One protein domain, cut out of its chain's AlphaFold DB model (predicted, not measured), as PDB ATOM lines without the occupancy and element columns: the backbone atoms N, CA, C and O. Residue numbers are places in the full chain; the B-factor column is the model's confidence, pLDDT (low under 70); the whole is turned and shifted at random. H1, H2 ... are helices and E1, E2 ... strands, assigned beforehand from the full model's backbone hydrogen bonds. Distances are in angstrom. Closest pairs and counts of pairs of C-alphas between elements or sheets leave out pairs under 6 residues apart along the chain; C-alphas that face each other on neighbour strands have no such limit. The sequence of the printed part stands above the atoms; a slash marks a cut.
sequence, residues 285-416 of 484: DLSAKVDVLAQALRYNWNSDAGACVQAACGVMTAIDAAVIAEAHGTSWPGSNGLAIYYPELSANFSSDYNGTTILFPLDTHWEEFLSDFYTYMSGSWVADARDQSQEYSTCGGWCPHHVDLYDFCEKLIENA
ATOM      1  N   ASP A 285      34.126 166.858 220.476       98.44
ATOM      2  CA  ASP A 285      35.065 166.810 221.608       98.44
ATOM      3  C   ASP A 285      36.498 167.035 221.122       98.44
ATOM      4  O   ASP A 285      37.213 167.853 221.700       98.44
ATOM      5  N   LEU A 286      36.894 166.397 220.012       98.69
ATOM      6  CA  LEU A 286      38.220 166.590 219.423       98.69
ATOM      7  C   LEU A 286      38.475 168.058 219.054       98.69
ATOM      8  O   LEU A 286      39.511 168.598 219.442       98.69
ATOM      9  N   SER A 287      37.542 168.740 218.379       98.56
ATOM     10  CA  SER A 287      37.716 170.160 218.040       98.56
ATOM     11  C   SER A 287      37.833 171.036 219.287       98.56
ATOM     12  O   SER A 287      38.695 171.911 219.334       98.56
ATOM     13  N   ALA A 288      37.062 170.754 220.342       98.69
ATOM     14  CA  ALA A 288      37.179 171.459 221.613       98.69
ATOM     15  C   ALA A 288      38.551 171.242 222.279       98.69
ATOM     16  O   ALA A 288      39.089 172.166 222.891       98.69
ATOM     17  N   LYS A 289      39.154 170.049 222.166       98.56
ATOM     18  CA  LYS A 289      40.529 169.819 222.649       98.56
ATOM     19  C   LYS A 289      41.564 170.546 221.803       98.56
ATOM     20  O   LYS A 289      42.490 171.120 222.375       98.56
ATOM     21  N   VAL A 290      41.398 170.565 220.481       98.81
ATOM     22  CA  VAL A 290      42.291 171.320 219.593       98.81
ATOM     23  C   VAL A 290      42.199 172.817 219.876       98.81
ATOM     24  O   VAL A 290      43.226 173.486 219.925       98.81
ATOM     25  N   ASP A 291      41.009 173.339 220.163       98.81
ATOM     26  CA  ASP A 291      40.832 174.730 220.575       98.81
ATOM     27  C   ASP A 291      41.585 175.053 221.878       98.81
ATOM     28  O   ASP A 291      42.297 176.058 221.968       98.81
ATOM     29  N   VAL A 292      41.498 174.171 222.879       98.62
ATOM     30  CA  VAL A 292      42.262 174.304 224.130       98.62
ATOM     31  C   VAL A 292      43.771 174.256 223.868       98.62
ATOM     32  O   VAL A 292      44.511 175.040 224.467       98.62
ATOM     33  N   LEU A 293      44.235 173.384 222.968       98.75
ATOM     34  CA  LEU A 293      45.638 173.320 222.554       98.75
ATOM     35  C   LEU A 293      46.084 174.608 221.863       98.75
ATOM     36  O   LEU A 293      47.102 175.179 222.256       98.75
ATOM     37  N   ALA A 294      45.311 175.102 220.899       98.81
ATOM     38  CA  ALA A 294      45.598 176.340 220.192       98.81
ATOM     39  C   ALA A 294      45.728 177.513 221.175       98.81
ATOM     40  O   ALA A 294      46.722 178.237 221.158       98.81
ATOM     41  N   GLN A 295      44.782 177.663 222.105       98.69
ATOM     42  CA  GLN A 295      44.853 178.699 223.138       98.69
ATOM     43  C   GLN A 295      46.073 178.528 224.057       98.69
ATOM     44  O   GLN A 295      46.753 179.510 224.366       98.69
ATOM     45  N   ALA A 296      46.386 177.300 224.481       98.25
ATOM     46  CA  ALA A 296      47.552 177.039 225.318       98.25
ATOM     47  C   ALA A 296      48.856 177.421 224.603       98.25
ATOM     48  O   ALA A 296      49.676 178.134 225.179       98.25
ATOM     49  N   LEU A 297      49.023 177.029 223.338       98.44
ATOM     50  CA  LEU A 297      50.201 177.376 222.545       98.44
ATOM     51  C   LEU A 297      50.316 178.887 222.338       98.44
ATOM     52  O   LEU A 297      51.400 179.441 222.473       98.44
ATOM     53  N   ARG A 298      49.210 179.592 222.096       98.12
ATOM     54  CA  ARG A 298      49.234 181.052 221.911       98.12
ATOM     55  C   ARG A 298      49.669 181.809 223.163       98.12
ATOM     56  O   ARG A 298      50.466 182.741 223.074       98.12
ATOM     57  N   TYR A 299      49.157 181.420 224.329       97.88
ATOM     58  CA  TYR A 299      49.332 182.206 225.555       97.88
ATOM     59  C   TYR A 299      50.444 181.700 226.478       97.88
ATOM     60  O   TYR A 299      50.969 182.483 227.271       97.88
ATOM     61  N   ASN A 300      50.830 180.424 226.366       96.00
ATOM     62  CA  ASN A 300      51.658 179.759 227.372       96.00
ATOM     63  C   ASN A 300      52.946 179.124 226.833       96.00
ATOM     64  O   ASN A 300      53.764 178.692 227.642       96.00
ATOM     65  N   TRP A 301      53.194 179.092 225.516       95.12
ATOM     66  CA  TRP A 301      54.361 178.386 224.954       95.12
ATOM     67  C   TRP A 301      55.715 178.811 225.555       95.12
ATOM     68  O   TRP A 301      56.634 177.998 225.648       95.12
ATOM     69  N   ASN A 302      55.847 180.073 225.983       93.50
ATOM     70  CA  ASN A 302      57.073 180.642 226.558       93.50
ATOM     71  C   ASN A 302      57.001 180.922 228.070       93.50
ATOM     72  O   ASN A 302      57.956 181.466 228.628       93.50
ATOM     73  N   SER A 303      55.888 180.593 228.730       90.88
ATOM     74  CA  SER A 303      55.658 180.906 230.147       90.88
ATOM     75  C   SER A 303      55.215 179.697 230.977       90.88
ATOM     76  O   SER A 303      55.558 179.621 232.154       90.88
ATOM     77  N   ASP A 304      54.515 178.736 230.369       90.81
ATOM     78  CA  ASP A 304      54.001 177.518 230.999       90.81
ATOM     79  C   ASP A 304      53.863 176.389 229.954       90.81
ATOM     80  O   ASP A 304      52.777 176.077 229.454       90.81
ATOM     81  N   ALA A 305      54.989 175.747 229.622       90.88
ATOM     82  CA  ALA A 305      55.023 174.604 228.703       90.88
ATOM     83  C   ALA A 305      54.170 173.420 229.202       90.88
ATOM     84  O   ALA A 305      53.601 172.683 228.399       90.88
ATOM     85  N   GLY A 306      54.002 173.277 230.524       88.00
ATOM     86  CA  GLY A 306      53.140 172.253 231.120       88.00
ATOM     87  C   GLY A 306      51.672 172.404 230.709       88.00
ATOM     88  O   GLY A 306      50.988 171.401 230.511       88.00
ATOM     89  N   ALA A 307      51.183 173.636 230.523       91.38
ATOM     90  CA  ALA A 307      49.835 173.875 229.999       91.38
ATOM     91  C   ALA A 307      49.666 173.426 228.551       91.38
ATOM     92  O   ALA A 307      48.637 172.838 228.215       91.38
ATOM     93  N   CYS A 308      50.679 173.654 227.717       95.31
ATOM     94  CA  CYS A 308      50.677 173.197 226.331       95.31
ATOM     95  C   CYS A 308      50.674 171.663 226.270       95.31
ATOM     96  O   CYS A 308      49.865 171.073 225.566       95.31
ATOM     97  N   VAL A 309      51.506 171.023 227.095       92.94
ATOM     98  CA  VAL A 309      51.589 169.562 227.222       92.94
ATOM     99  C   VAL A 309      50.280 168.932 227.689       92.94
ATOM    100  O   VAL A 309      49.838 167.936 227.122       92.94
ATOM    101  N   GLN A 310      49.617 169.507 228.693       90.31
ATOM    102  CA  GLN A 310      48.319 169.000 229.142       90.31
ATOM    103  C   GLN A 310      47.259 169.100 228.045       90.31
ATOM    104  O   GLN A 310      46.454 168.180 227.894       90.31
ATOM    105  N   ALA A 311      47.254 170.202 227.290       96.25
ATOM    106  CA  ALA A 311      46.338 170.368 226.173       96.25
ATOM    107  C   ALA A 311      46.636 169.365 225.043       96.25
ATOM    108  O   ALA A 311      45.704 168.738 224.544       96.25
ATOM    109  N   ALA A 312      47.916 169.135 224.728       97.25
ATOM    110  CA  ALA A 312      48.363 168.139 223.753       97.25
ATOM    111  C   ALA A 312      47.911 166.720 224.144       97.25
ATOM    112  O   ALA A 312      47.292 166.025 223.343       97.25
ATOM    113  N   CYS A 313      48.084 166.327 225.411       93.06
ATOM    114  CA  CYS A 313      47.585 165.039 225.909       93.06
ATOM    115  C   CYS A 313      46.053 164.916 225.780       93.06
ATOM    116  O   CYS A 313      45.525 163.834 225.525       93.06
ATOM    117  N   GLY A 314      45.328 166.023 225.974       94.88
ATOM    118  CA  GLY A 314      43.879 166.073 225.784       94.88
ATOM    119  C   GLY A 314      43.467 165.815 224.334       94.88
ATOM    120  O   GLY A 314      42.501 165.092 224.109       94.88
ATOM    121  N   VAL A 315      44.212 166.361 223.368       98.19
ATOM    122  CA  VAL A 315      44.005 166.097 221.936       98.19
ATOM    123  C   VAL A 315      44.285 164.632 221.603       98.19
ATOM    124  O   VAL A 315      43.427 163.996 221.001       98.19
ATOM    125  N   MET A 316      45.412 164.075 222.058       96.81
ATOM    126  CA  MET A 316      45.758 162.659 221.843       96.81
ATOM    127  C   MET A 316      44.651 161.724 222.354       96.81
ATOM    128  O   MET A 316      44.162 160.880 221.611       96.81
ATOM    129  N   THR A 317      44.146 161.973 223.569       94.56
ATOM    130  CA  THR A 317      43.025 161.207 224.149       94.56
ATOM    131  C   THR A 317      41.750 161.300 223.299       94.56
ATOM    132  O   THR A 317      41.007 160.326 223.173       94.56
ATOM    133  N   ALA A 318      41.462 162.473 222.728       97.56
ATOM    134  CA  ALA A 318      40.293 162.655 221.872       97.56
ATOM    135  C   ALA A 318      40.458 161.976 220.502       97.56
ATOM    136  O   ALA A 318      39.470 161.481 219.959       97.56
ATOM    137  N   ILE A 319      41.681 161.897 219.966       98.19
ATOM    138  CA  ILE A 319      41.988 161.129 218.751       98.19
ATOM    139  C   ILE A 319      41.820 159.631 219.015       98.19
ATOM    140  O   ILE A 319      41.101 158.983 218.257       98.19
ATOM    141  N   ASP A 320      42.355 159.102 220.119       96.19
ATOM    142  CA  ASP A 320      42.178 157.692 220.510       96.19
ATOM    143  C   ASP A 320      40.695 157.301 220.621       96.19
ATOM    144  O   ASP A 320      40.295 156.185 220.293       96.19
ATOM    145  N   ALA A 321      39.850 158.233 221.073       96.62
ATOM    146  CA  ALA A 321      38.403 158.041 221.155       96.62
ATOM    147  C   ALA A 321      37.670 158.227 219.810       96.62
ATOM    148  O   ALA A 321      36.522 157.790 219.659       96.62
ATOM    149  N   ALA A 322      38.276 158.924 218.849       98.31
ATOM    150  CA  ALA A 322      37.697 159.194 217.537       98.31
ATOM    151  C   ALA A 322      38.069 158.121 216.506       98.31
ATOM    152  O   ALA A 322      37.224 157.744 215.694       98.31
ATOM    153  N   VAL A 323      39.298 157.611 216.524       98.62
ATOM    154  CA  VAL A 323      39.802 156.655 215.532       98.62
ATOM    155  C   VAL A 323      39.271 155.250 215.829       98.62
ATOM    156  O   VAL A 323      39.562 154.640 216.850       98.62
ATOM    157  N   ILE A 324      38.463 154.722 214.911       98.75
ATOM    158  CA  ILE A 324      37.870 153.378 214.985       98.75
ATOM    159  C   ILE A 324      38.887 152.323 214.545       98.75
ATOM    160  O   ILE A 324      38.964 151.237 215.119       98.75
ATOM    161  N   ALA A 325      39.608 152.618 213.469       98.75
ATOM    162  CA  ALA A 325      40.664 151.784 212.925       98.75
ATOM    163  C   ALA A 325      41.647 152.669 212.167       98.75
ATOM    164  O   ALA A 325      41.238 153.611 211.494       98.75
ATOM    165  N   GLU A 326      42.920 152.326 212.237       98.38
ATOM    166  CA  GLU A 326      43.999 152.973 211.505       98.38
ATOM    167  C   GLU A 326      44.987 151.882 211.094       98.38
ATOM    168  O   GLU A 326      45.131 150.864 211.784       98.38
ATOM    169  N   ALA A 327      45.584 152.044 209.920       98.12
ATOM    170  CA  ALA A 327      46.705 151.228 209.502       98.12
ATOM    171  C   ALA A 327      47.637 152.037 208.603       98.12
ATOM    172  O   ALA A 327      47.194 152.568 207.583       98.12
ATOM    173  N   HIS A 328      48.930 152.021 208.934       97.06
ATOM    174  CA  HIS A 328      49.986 152.677 208.175       97.06
ATOM    175  C   HIS A 328      51.181 151.756 207.906       97.06
ATOM    176  O   HIS A 328      51.441 150.754 208.583       97.06
ATOM    177  N   GLY A 329      51.922 152.077 206.846       95.25
ATOM    178  CA  GLY A 329      53.176 151.406 206.517       95.25
ATOM    179  C   GLY A 329      54.345 151.931 207.346       95.25
ATOM    180  O   GLY A 329      54.343 153.074 207.787       95.25
ATOM    181  N   THR A 330      55.422 151.151 207.458       94.56
ATOM    182  CA  THR A 330      56.623 151.514 208.245       94.56
ATOM    183  C   THR A 330      57.343 152.789 207.783       94.56
ATOM    184  O   THR A 330      58.252 153.258 208.458       94.56
ATOM    185  N   SER A 331      57.002 153.317 206.605       91.75
ATOM    186  CA  SER A 331      57.510 154.599 206.100       91.75
ATOM    187  C   SER A 331      56.796 155.815 206.693       91.75
ATOM    188  O   SER A 331      57.257 156.928 206.461       91.75
ATOM    189  N   TRP A 332      55.702 155.603 207.427       92.81
ATOM    190  CA  TRP A 332      54.862 156.646 208.017       92.81
ATOM    191  C   TRP A 332      54.614 156.345 209.504       92.81
ATOM    192  O   TRP A 332      53.478 156.120 209.902       92.81
ATOM    193  N   PRO A 333      55.678 156.217 210.321       93.69
ATOM    194  CA  PRO A 333      55.573 155.696 211.684       93.69
ATOM    195  C   PRO A 333      54.807 156.601 212.657       93.69
ATOM    196  O   PRO A 333      54.465 156.134 213.735       93.69
ATOM    197  N   GLY A 334      54.576 157.870 212.306       94.06
ATOM    198  CA  GLY A 334      53.783 158.800 213.114       94.06
ATOM    199  C   GLY A 334      52.359 159.007 212.592       94.06
ATOM    200  O   GLY A 334      51.743 160.009 212.925       94.06
ATOM    201  N   SER A 335      51.847 158.124 211.729       96.00
ATOM    202  CA  SER A 335      50.449 158.183 211.286       96.00
ATOM    203  C   SER A 335      49.515 157.607 212.345       96.00
ATOM    204  O   SER A 335      49.673 156.468 212.774       96.00
ATOM    205  N   ASN A 336      48.521 158.395 212.737       97.00
ATOM    206  CA  ASN A 336      47.524 158.076 213.756       97.00
ATOM    207  C   ASN A 336      46.097 158.380 213.271       97.00
ATOM    208  O   ASN A 336      45.141 158.341 214.044       97.00
ATOM    209  N   GLY A 337      45.924 158.644 211.975       95.94
ATOM    210  CA  GLY A 337      44.648 158.583 211.277       95.94
ATOM    211  C   GLY A 337      43.976 159.924 211.013       95.94
ATOM    212  O   GLY A 337      43.013 159.955 210.243       95.94
ATOM    213  N   LEU A 338      44.445 161.025 211.601       97.31
ATOM    214  CA  LEU A 338      43.910 162.363 211.353       97.31
ATOM    215  C   LEU A 338      45.023 163.405 211.349       97.31
ATOM    216  O   LEU A 338      45.572 163.770 212.390       97.31
ATOM    217  N   ALA A 339      45.239 163.996 210.183       95.50
ATOM    218  CA  ALA A 339      46.133 165.126 210.050       95.50
ATOM    219  C   ALA A 339      45.403 166.476 210.192       95.50
ATOM    220  O   ALA A 339      44.174 166.573 210.096       95.50
ATOM    221  N   ILE A 340      46.166 167.551 210.395       94.88
ATOM    222  CA  ILE A 340      45.665 168.928 210.533       94.88
ATOM    223  C   ILE A 340      46.460 169.914 209.672       94.88
ATOM    224  O   ILE A 340      47.668 169.752 209.489       94.88
ATOM    225  N   TYR A 341      45.810 170.960 209.155       91.88
ATOM    226  CA  TYR A 341      46.500 172.016 208.418       91.88
ATOM    227  C   TYR A 341      47.586 172.679 209.263       91.88
ATOM    228  O   TYR A 341      47.295 173.391 210.226       91.88
ATOM    229  N   TYR A 342      48.844 172.468 208.884       92.19
ATOM    230  CA  TYR A 342      49.980 173.101 209.539       92.19
ATOM    231  C   TYR A 342      51.165 173.224 208.562       92.19
ATOM    232  O   TYR A 342      52.107 172.417 208.590       92.19
ATOM    233  N   PRO A 343      51.125 174.224 207.658       88.25
ATOM    234  CA  PRO A 343      52.192 174.413 206.685       88.25
ATOM    235  C   PRO A 343      53.558 174.595 207.369       88.25
ATOM    236  O   PRO A 343      53.659 175.195 208.435       88.25
ATOM    237  N   GLU A 344      54.643 174.104 206.774       84.50
ATOM    238  CA  GLU A 344      55.999 174.365 207.301       84.50
ATOM    239  C   GLU A 344      56.347 175.851 207.192       84.50
ATOM    240  O   GLU A 344      56.832 176.472 208.135       84.50
ATOM    241  N   LEU A 345      56.047 176.444 206.037       84.81
ATOM    242  CA  LEU A 345      56.431 177.809 205.714       84.81
ATOM    243  C   LEU A 345      55.235 178.751 205.781       84.81
ATOM    244  O   LEU A 345      54.174 178.473 205.222       84.81
ATOM    245  N   SER A 346      55.447 179.936 206.349       87.06
ATOM    246  CA  SER A 346      54.435 180.999 206.398       87.06
ATOM    247  C   SER A 346      53.943 181.432 205.013       87.06
ATOM    248  O   SER A 346      52.797 181.839 204.866       87.06
ATOM    249  N   ALA A 347      54.774 181.295 203.973       83.94
ATOM    250  CA  ALA A 347      54.394 181.565 202.583       83.94
ATOM    251  C   ALA A 347      53.309 180.609 202.043       83.94
ATOM    252  O   ALA A 347      52.643 180.939 201.059       83.94
ATOM    253  N   ASN A 348      53.135 179.451 202.685       80.81
ATOM    254  CA  ASN A 348      52.130 178.447 202.341       80.81
ATOM    255  C   ASN A 348      50.870 178.564 203.211       80.81
ATOM    256  O   ASN A 348      49.893 177.861 202.950       80.81
ATOM    257  N   PHE A 349      50.873 179.440 204.223       85.94
ATOM    258  CA  PHE A 349      49.685 179.712 205.021       85.94
ATOM    259  C   PHE A 349      48.665 180.494 204.185       85.94
ATOM    260  O   PHE A 349      48.930 181.610 203.732       85.94
ATOM    261  N   SER A 350      47.508 179.881 203.941       84.62
ATOM    262  CA  SER A 350      46.456 180.440 203.096       84.62
ATOM    263  C   SER A 350      45.486 181.292 203.901       84.62
ATOM    264  O   SER A 350      44.953 180.846 204.915       84.62
ATOM    265  N   SER A 351      45.160 182.478 203.380       85.25
ATOM    266  CA  SER A 351      44.103 183.330 203.932       85.25
ATOM    267  C   SER A 351      42.704 182.723 203.815       85.25
ATOM    268  O   SER A 351      41.786 183.218 204.456       85.25
ATOM    269  N   ASP A 352      42.514 181.685 202.994       84.75
ATOM    270  CA  ASP A 352      41.225 180.999 202.852       84.75
ATOM    271  C   ASP A 352      40.956 179.978 203.973       84.75
ATOM    272  O   ASP A 352      39.814 179.535 204.125       84.75
ATOM    273  N   TYR A 353      41.965 179.637 204.789       89.06
ATOM    274  CA  TYR A 353      41.794 178.848 206.013       89.06
ATOM    275  C   TYR A 353      41.228 179.738 207.125       89.06
ATOM    276  O   TYR A 353      41.953 180.204 207.996       89.06
ATOM    277  N   ASN A 354      39.931 180.027 207.047       89.12
ATOM    278  CA  ASN A 354      39.254 180.904 207.995       89.12
ATOM    279  C   ASN A 354      37.792 180.501 208.208       89.12
ATOM    280  O   ASN A 354      37.208 179.752 207.413       89.12
ATOM    281  N   GLY A 355      37.191 181.043 209.270       86.81
ATOM    282  CA  GLY A 355      35.831 180.706 209.702       86.81
ATOM    283  C   GLY A 355      34.688 181.088 208.747       86.81
ATOM    284  O   GLY A 355      33.538 180.716 208.978       86.81
ATOM    285  N   THR A 356      34.955 181.839 207.674       86.06
ATOM    286  CA  THR A 356      33.955 182.119 206.622       86.06
ATOM    287  C   THR A 356      33.922 181.046 205.541       86.06
ATOM    288  O   THR A 356      32.946 180.942 204.795       86.06
ATOM    289  N   THR A 357      34.982 180.251 205.465       85.75
ATOM    290  CA  THR A 357      35.172 179.232 204.448       85.75
ATOM    291  C   THR A 357      34.862 177.854 205.064       85.75
ATOM    292  O   THR A 357      33.925 177.202 204.594       85.75
ATOM    293  N   ILE A 358      35.540 177.461 206.155       89.31
ATOM    294  CA  ILE A 358      35.321 176.204 206.917       89.31
ATOM    295  C   ILE A 358      34.817 176.472 208.336       89.31
ATOM    296  O   ILE A 358      35.158 177.486 208.936       89.31
ATOM    297  N   LEU A 359      34.118 175.501 208.925       94.38
ATOM    298  CA  LEU A 359      33.669 175.526 210.321       94.38
ATOM    299  C   LEU A 359      34.806 175.342 211.329       94.38
ATOM    300  O   LEU A 359      34.733 175.869 212.430       94.38
ATOM    301  N   PHE A 360      35.857 174.594 210.997       95.38
ATOM    302  CA  PHE A 360      36.897 174.265 211.979       95.38
ATOM    303  C   PHE A 360      37.651 175.491 212.543       95.38
ATOM    304  O   PHE A 360      37.663 175.656 213.761       95.38
ATOM    305  N   PRO A 361      38.217 176.402 211.726       94.12
ATOM    306  CA  PRO A 361      38.779 177.662 212.218       94.12
ATOM    307  C   PRO A 361      37.715 178.658 212.710       94.12
ATOM    308  O   PRO A 361      38.063 179.644 213.341       94.12
ATOM    309  N   LEU A 362      36.419 178.438 212.440       95.06
ATOM    310  CA  LEU A 362      35.353 179.239 213.057       95.06
ATOM    311  C   LEU A 362      35.162 178.877 214.537       95.06
ATOM    312  O   LEU A 362      34.920 179.757 215.362       95.06
ATOM    313  N   ASP A 363      35.237 177.582 214.849       97.00
ATOM    314  CA  ASP A 363      34.925 177.027 216.170       97.00
ATOM    315  C   ASP A 363      36.176 176.755 217.026       97.00
ATOM    316  O   ASP A 363      36.056 176.351 218.184       97.00
ATOM    317  N   THR A 364      37.374 176.972 216.478       98.38
ATOM    318  CA  THR A 364      38.657 176.780 217.166       98.38
ATOM    319  C   THR A 364      39.584 177.966 216.930       98.38
ATOM    320  O   THR A 364      39.500 178.626 215.903       98.38
ATOM    321  N   HIS A 365      40.539 178.184 217.832       98.38
ATOM    322  CA  HIS A 365      41.584 179.198 217.661       98.38
ATOM    323  C   HIS A 365      42.787 178.714 216.826       98.38
ATOM    324  O   HIS A 365      43.899 179.233 216.988       98.38
ATOM    325  N   TRP A 366      42.624 177.672 216.000       97.75
ATOM    326  CA  TRP A 366      43.742 177.093 215.247       97.75
ATOM    327  C   TRP A 366      44.298 178.071 214.204       97.75
ATOM    328  O   TRP A 366      45.514 178.199 214.078       97.75
ATOM    329  N   GLU A 367      43.433 178.829 213.518       95.56
ATOM    330  CA  GLU A 367      43.847 179.878 212.571       95.56
ATOM    331  C   GLU A 367      44.732 180.932 213.256       95.56
ATOM    332  O   GLU A 367      45.824 181.254 212.778       95.56
ATOM    333  N   GLU A 368      44.308 181.446 214.411       97.38
ATOM    334  CA  GLU A 368      45.084 182.438 215.147       97.38
ATOM    335  C   GLU A 368      46.362 181.851 215.742       97.38
ATOM    336  O   GLU A 368      47.372 182.553 215.817       97.38
ATOM    337  N   PHE A 369      46.347 180.577 216.142       98.00
ATOM    338  CA  PHE A 369      47.561 179.877 216.553       98.00
ATOM    339  C   PHE A 369      48.575 179.815 215.411       98.00
ATOM    340  O   PHE A 369      49.727 180.181 215.633       98.00
ATOM    341  N   LEU A 370      48.167 179.433 214.195       95.88
ATOM    342  CA  LEU A 370      49.063 179.413 213.033       95.88
ATOM    343  C   LEU A 370      49.655 180.806 212.767       95.88
ATOM    344  O   LEU A 370      50.863 180.943 212.560       95.88
ATOM    345  N   SER A 371      48.837 181.860 212.852       95.88
ATOM    346  CA  SER A 371      49.308 183.245 212.728       95.88
ATOM    347  C   SER A 371      50.349 183.614 213.800       95.88
ATOM    348  O   SER A 371      51.398 184.186 213.482       95.88
ATOM    349  N   ASP A 372      50.088 183.288 215.069       97.38
ATOM    350  CA  ASP A 372      51.014 183.547 216.177       97.38
ATOM    351  C   ASP A 372      52.302 182.716 216.038       97.38
ATOM    352  O   ASP A 372      53.400 183.229 216.275       97.38
ATOM    353  N   PHE A 373      52.192 181.464 215.585       97.00
ATOM    354  CA  PHE A 373      53.316 180.565 215.346       97.00
ATOM    355  C   PHE A 373      54.307 181.159 214.343       97.00
ATOM    356  O   PHE A 373      55.479 181.359 214.677       97.00
ATOM    357  N   TYR A 374      53.838 181.526 213.146       95.19
ATOM    358  CA  TYR A 374      54.711 182.085 212.108       95.19
ATOM    359  C   TYR A 374      55.294 183.452 212.474       95.19
ATOM    360  O   TYR A 374      56.324 183.847 211.927       95.19
ATOM    361  N   THR A 375      54.650 184.179 213.389       96.25
ATOM    362  CA  THR A 375      55.101 185.510 213.803       96.25
ATOM    363  C   THR A 375      56.115 185.449 214.946       96.25
ATOM    364  O   THR A 375      57.079 186.217 214.949       96.25
ATOM    365  N   TYR A 376      55.911 184.561 215.925       96.56
ATOM    366  CA  TYR A 376      56.597 184.637 217.219       96.56
ATOM    367  C   TYR A 376      57.360 183.377 217.625       96.56
ATOM    368  O   TYR A 376      58.202 183.465 218.518       96.56
ATOM    369  N   MET A 377      57.086 182.221 217.017       96.25
ATOM    370  CA  MET A 377      57.552 180.923 217.530       96.25
ATOM    371  C   MET A 377      58.694 180.302 216.712       96.25
ATOM    372  O   MET A 377      59.068 179.156 216.956       96.25
ATOM    373  N   SER A 378      59.291 181.044 215.774       90.94
ATOM    374  CA  SER A 378      60.466 180.578 215.024       90.94
ATOM    375  C   SER A 378      61.634 180.250 215.967       90.94
ATOM    376  O   SER A 378      62.013 181.073 216.803       90.94
ATOM    377  N   GLY A 379      62.196 179.042 215.838       92.06
ATOM    378  CA  GLY A 379      63.288 178.547 216.687       92.06
ATOM    379  C   GLY A 379      62.882 178.217 218.129       92.06
ATOM    380  O   GLY A 379      63.740 178.167 219.009       92.06
ATOM    381  N   SER A 380      61.582 178.061 218.393       96.12
ATOM    382  CA  SER A 380      61.069 177.572 219.675       96.12
ATOM    383  C   SER A 380      60.941 176.048 219.686       96.12
ATOM    384  O   SER A 380      60.887 175.418 218.635       96.12
ATOM    385  N   TRP A 381      60.755 175.470 220.874       95.56
ATOM    386  CA  TRP A 381      60.449 174.045 221.033       95.56
ATOM    387  C   TRP A 381      59.130 173.623 220.348       95.56
ATOM    388  O   TRP A 381      58.959 172.455 220.015       95.56
ATOM    389  N   VAL A 382      58.207 174.565 220.102       97.19
ATOM    390  CA  VAL A 382      56.984 174.327 219.309       97.19
ATOM    391  C   VAL A 382      57.325 174.179 217.824       97.19
ATOM    392  O   VAL A 382      56.739 173.341 217.143       97.19
ATOM    393  N   ALA A 383      58.284 174.966 217.320       96.12
ATOM    394  CA  ALA A 383      58.788 174.813 215.955       96.12
ATOM    395  C   ALA A 383      59.563 173.501 215.799       96.12
ATOM    396  O   ALA A 383      59.299 172.770 214.853       96.12
ATOM    397  N   ASP A 384      60.409 173.149 216.774       95.94
ATOM    398  CA  ASP A 384      61.105 171.857 216.781       95.94
ATOM    399  C   ASP A 384      60.108 170.684 216.764       95.94
ATOM    400  O   ASP A 384      60.289 169.733 216.006       95.94
ATOM    401  N   ALA A 385      59.023 170.771 217.544       96.50
ATOM    402  CA  ALA A 385      57.962 169.766 217.546       96.50
ATOM    403  C   ALA A 385      57.290 169.631 216.174       96.50
ATOM    404  O   ALA A 385      57.135 168.522 215.666       96.50
ATOM    405  N   ARG A 386      56.931 170.756 215.547       95.12
ATOM    406  CA  ARG A 386      56.353 170.774 214.199       95.12
ATOM    407  C   ARG A 386      57.300 170.164 213.165       95.12
ATOM    408  O   ARG A 386      56.847 169.429 212.290       95.12
ATOM    409  N   ASP A 387      58.588 170.486 213.227       93.25
ATOM    410  CA  ASP A 387      59.596 170.017 212.264       93.25
ATOM    411  C   ASP A 387      59.864 168.510 212.400       93.25
ATOM    412  O   ASP A 387      60.220 167.846 211.430       93.25
ATOM    413  N   GLN A 388      59.674 167.965 213.602       94.44
ATOM    414  CA  GLN A 388      59.814 166.537 213.895       94.44
ATOM    415  C   GLN A 388      58.541 165.729 213.620       94.44
ATOM    416  O   GLN A 388      58.607 164.501 213.621       94.44
ATOM    417  N   SER A 389      57.403 166.398 213.416       95.25
ATOM    418  CA  SER A 389      56.111 165.730 213.258       95.25
ATOM    419  C   SER A 389      56.013 164.983 211.930       95.25
ATOM    420  O   SER A 389      56.498 165.460 210.898       95.25
ATOM    421  N   GLN A 390      55.314 163.850 211.928       93.88
ATOM    422  CA  GLN A 390      54.947 163.117 210.727       93.88
ATOM    423  C   GLN A 390      54.197 164.041 209.780       93.88
ATOM    424  O   GLN A 390      53.085 164.490 210.048       93.88
ATOM    425  N   GLU A 391      54.811 164.288 208.634       89.38
ATOM    426  CA  GLU A 391      54.231 165.096 207.580       89.38
ATOM    427  C   GLU A 391      53.882 164.258 206.363       89.38
ATOM    428  O   GLU A 391      54.461 163.197 206.105       89.38
ATOM    429  N   TYR A 392      52.957 164.782 205.573       83.56
ATOM    430  CA  TYR A 392      52.539 164.174 204.324       83.56
ATOM    431  C   TYR A 392      52.808 165.169 203.202       83.56
ATOM    432  O   TYR A 392      52.029 166.081 202.926       83.56
ATOM    433  N   SER A 393      53.978 165.033 202.577       65.19
ATOM    434  CA  SER A 393      54.319 165.825 201.400       65.19
ATOM    435  C   SER A 393      53.633 165.236 200.171       65.19
ATOM    436  O   SER A 393      53.774 164.052 199.849       65.19
ATOM    437  N   THR A 394      52.882 166.068 199.454       55.22
ATOM    438  CA  THR A 394      52.432 165.730 198.102       55.22
ATOM    439  C   THR A 394      53.369 166.349 197.076       55.22
ATOM    440  O   THR A 394      54.016 167.354 197.345       55.22
ATOM    441  N   CYS A 395      53.464 165.732 195.900       48.53
ATOM    442  CA  CYS A 395      54.109 166.269 194.694       48.53
ATOM    443  C   CYS A 395      55.637 166.516 194.726       48.53
ATOM    444  O   CYS A 395      56.122 167.595 194.399       48.53
ATOM    445  N   GLY A 396      56.441 165.485 195.029       47.53
ATOM    446  CA  GLY A 396      57.863 165.474 194.633       47.53
ATOM    447  C   GLY A 396      58.710 166.628 195.193       47.53
ATOM    448  O   GLY A 396      59.649 167.070 194.533       47.53
ATOM    449  N   GLY A 397      58.359 167.114 196.388       44.84
ATOM    450  CA  GLY A 397      59.055 168.201 197.081       44.84
ATOM    451  C   GLY A 397      58.549 169.614 196.770       44.84
ATOM    452  O   GLY A 397      59.176 170.563 197.232       44.84
ATOM    453  N   TRP A 398      57.455 169.779 196.012       45.56
ATOM    454  CA  TRP A 398      56.969 171.107 195.603       45.56
ATOM    455  C   TRP A 398      55.860 171.698 196.473       45.56
ATOM    456  O   TRP A 398      55.793 172.921 196.564       45.56
ATOM    457  N   CYS A 399      55.048 170.888 197.156       51.53
ATOM    458  CA  CYS A 399      54.025 171.402 198.070       51.53
ATOM    459  C   CYS A 399      53.859 170.481 199.272       51.53
ATOM    460  O   CYS A 399      53.135 169.479 199.206       51.53
ATOM    461  N   PRO A 400      54.471 170.834 200.399       58.53
ATOM    462  CA  PRO A 400      54.097 170.239 201.658       58.53
ATOM    463  C   PRO A 400      53.300 171.345 202.416       58.53
ATOM    464  O   PRO A 400      53.252 172.505 202.002       58.53
ATOM    465  N   HIS A 401      52.550 171.149 203.488       66.38
ATOM    466  CA  HIS A 401      52.679 170.214 204.575       66.38
ATOM    467  C   HIS A 401      51.387 170.298 205.390       66.38
ATOM    468  O   HIS A 401      50.872 171.385 205.666       66.38
ATOM    469  N   HIS A 402      50.929 169.157 205.851       81.50
ATOM    470  CA  HIS A 402      50.136 169.043 207.059       81.50
ATOM    471  C   HIS A 402      50.793 167.964 207.902       81.50
ATOM    472  O   HIS A 402      51.545 167.133 207.377       81.50
ATOM    473  N   VAL A 403      50.532 168.019 209.195       93.31
ATOM    474  CA  VAL A 403      51.117 167.094 210.159       93.31
ATOM    475  C   VAL A 403      50.033 166.175 210.680       93.31
ATOM    476  O   VAL A 403      48.871 166.584 210.773       93.31
ATOM    477  N   ASP A 404      50.401 164.945 211.007       97.06
ATOM    478  CA  ASP A 404      49.573 164.116 211.872       97.06
ATOM    479  C   ASP A 404      49.367 164.855 213.205       97.06
ATOM    480  O   ASP A 404      50.321 165.336 213.824       97.06
ATOM    481  N   LEU A 405      48.108 165.032 213.614       98.12
ATOM    482  CA  LEU A 405      47.794 165.846 214.787       98.12
ATOM    483  C   LEU A 405      48.217 165.152 216.089       98.12
ATOM    484  O   LEU A 405      48.608 165.833 217.041       98.12
ATOM    485  N   TYR A 406      48.125 163.824 216.143       98.19
ATOM    486  CA  TYR A 406      48.522 163.057 217.318       98.19
ATOM    487  C   TYR A 406      50.040 163.104 217.483       98.19
ATOM    488  O   TYR A 406      50.525 163.445 218.560       98.19
ATOM    489  N   ASP A 407      50.785 162.836 216.410       97.56
ATOM    490  CA  ASP A 407      52.246 162.864 216.422       97.56
ATOM    491  C   ASP A 407      52.764 164.275 216.717       97.56
ATOM    492  O   ASP A 407      53.645 164.430 217.554       97.56
ATOM    493  N   PHE A 408      52.138 165.334 216.185       98.12
ATOM    494  CA  PHE A 408      52.469 166.704 216.599       98.12
ATOM    495  C   PHE A 408      52.290 166.926 218.106       98.12
ATOM    496  O   PHE A 408      53.147 167.533 218.755       98.12
ATOM    497  N   CYS A 409      51.206 166.416 218.695       98.06
ATOM    498  CA  CYS A 409      51.000 166.488 220.141       98.06
ATOM    499  C   CYS A 409      52.060 165.694 220.917       98.06
ATOM    500  O   CYS A 409      52.535 166.172 221.949       98.06
ATOM    501  N   GLU A 410      52.479 164.536 220.408       94.56
ATOM    502  CA  GLU A 410      53.589 163.763 220.968       94.56
ATOM    503  C   GLU A 410      54.905 164.554 220.896       94.56
ATOM    504  O   GLU A 410      55.587 164.715 221.910       94.56
ATOM    505  N   LYS A 411      55.225 165.174 219.753       96.25
ATOM    506  CA  LYS A 411      56.443 165.985 219.602       96.25
ATOM    507  C   LYS A 411      56.422 167.239 220.465       96.25
ATOM    508  O   LYS A 411      57.470 167.636 220.977       96.25
ATOM    509  N   LEU A 412      55.258 167.837 220.721       96.50
ATOM    510  CA  LEU A 412      55.137 168.908 221.715       96.50
ATOM    511  C   LEU A 412      55.535 168.421 223.113       96.50
ATOM    512  O   LEU A 412      56.214 169.139 223.846       96.50
ATOM    513  N   ILE A 413      55.125 167.211 223.484       92.69
ATOM    514  CA  ILE A 413      55.451 166.611 224.777       92.69
ATOM    515  C   ILE A 413      56.947 166.302 224.886       92.69
ATOM    516  O   ILE A 413      57.561 166.625 225.905       92.69
ATOM    517  N   GLU A 414      57.535 165.729 223.838       89.56
ATOM    518  CA  GLU A 414      58.959 165.383 223.782       89.56
ATOM    519  C   GLU A 414      59.870 166.621 223.849       89.56
ATOM    520  O   GLU A 414      60.893 166.606 224.538       89.56
ATOM    521  N   ASN A 415      59.496 167.710 223.166       91.31
ATOM    522  CA  ASN A 415      60.315 168.923 223.078       91.31
ATOM    523  C   ASN A 415      60.091 169.902 224.250       91.31
ATOM    524  O   ASN A 415      60.878 170.836 224.437       91.31
ATOM    525  N   ALA A 416      59.051 169.712 225.068       90.25
ATOM    526  CA  ALA A 416      58.764 170.588 226.201       90.25
ATOM    527  C   ALA A 416      59.839 170.485 227.302       90.25
ATOM    528  O   ALA A 416      59.925 169.518 228.061       90.25
TER     529      ALA A 416
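Overview. This is residues 285 to 416 of the 484 residues of an uncharacterized protein of candidate division Zixibacteria bacterium SM23_81 (UniProt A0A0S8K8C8). This is a helical body in which H2, the longest helix, packs on H1 and H6, both nearly in line with it, while H4 packs on H1 and H5 crosses H6 steeply. A tiny sheet of E2 and E3 lies near the middle, long loops lead from it, and E1 runs away from the end of H2. The printed part has 132 residues, in the order H1 H2 E1 E2 H3 H4 H5 E3 H6; the sheet E2 - E3 is antiparallel and the class is mostly helix. It is compact, with a radius of gyration of the C-alphas of 14.0 A, and rounded, spanning 37 by 31 by 31 A.

Arrangement. Begin at the sheet, where E2, residues 339 to 341, and E3, residues 402 to 404, are antiparallel at 149 degrees; look for N 340 and O 403, within hydrogen-bond range at 2.9 A. From E3 go straight into H6, residues 405 to 415, whose Leu 405 has its C-alpha 5.1 A from that of Ala 339, the closest C-alphas of E2 and H6. H6 touches H2, residues 305 to 322, opposite ways at a shallow tilt of 28 degrees; the closest C-alphas are those of Ala 312 and Cys 409, 4.8 A apart. H6 also touches H5, residues 381 to 388, opposite ways at a steep tilt of 54 degrees, closest at the C-alphas of Ala 385 and Lys 411, 4.6 A. H2 forms a helical hairpin with H1, residues 285 to 300: they touch at a shallow tilt of 13 degrees, with the C-alphas of Leu 293 and Ala 311 closest at 4.7 A. H1 touches H4, residues 366 to 376, the same way at a shallow tilt of 22 degrees, with the C-alphas of Ala 294 and Trp 366 closest at 5.3 A. With its residues 287 to 291 alone, H1 only just touches H3, residues 360 to 363, with 3 pairs of C-alphas within 8 A; the closest are those of Ser 287 and Phe 360, 7.4 A. E1, residues 323 to 327, pairs with no named strand and meets H2 only through their link. Every O i to N i+4 pair is within hydrogen-bond range in H1, H2, H4, H5 and H6; H3 is too short for such a pair.

Along the chain. Find C-alpha 285 at (35.065, 166.810, 221.608); from there H1 runs 21.8 A. H2 begins at C-alpha 305, (55.023, 174.604, 228.703), and spans 25.7 A. E1 spans 10.7 A, H4 15.0 A and H5 10.4 A; H6 runs 15.3 A to C-alpha 415 at (60.315, 168.923, 223.078).

Size, cuts and confidence. The C-alphas of Ser 303 and Gly 396 are the two farthest apart, at 38.8 A. The printed part has no cut; the long links are E1 to E2, E2 to H3 and H5 to E3. Look for low pLDDT, under 70, at residues 393 to 401; the mean of the printed part is 91.5.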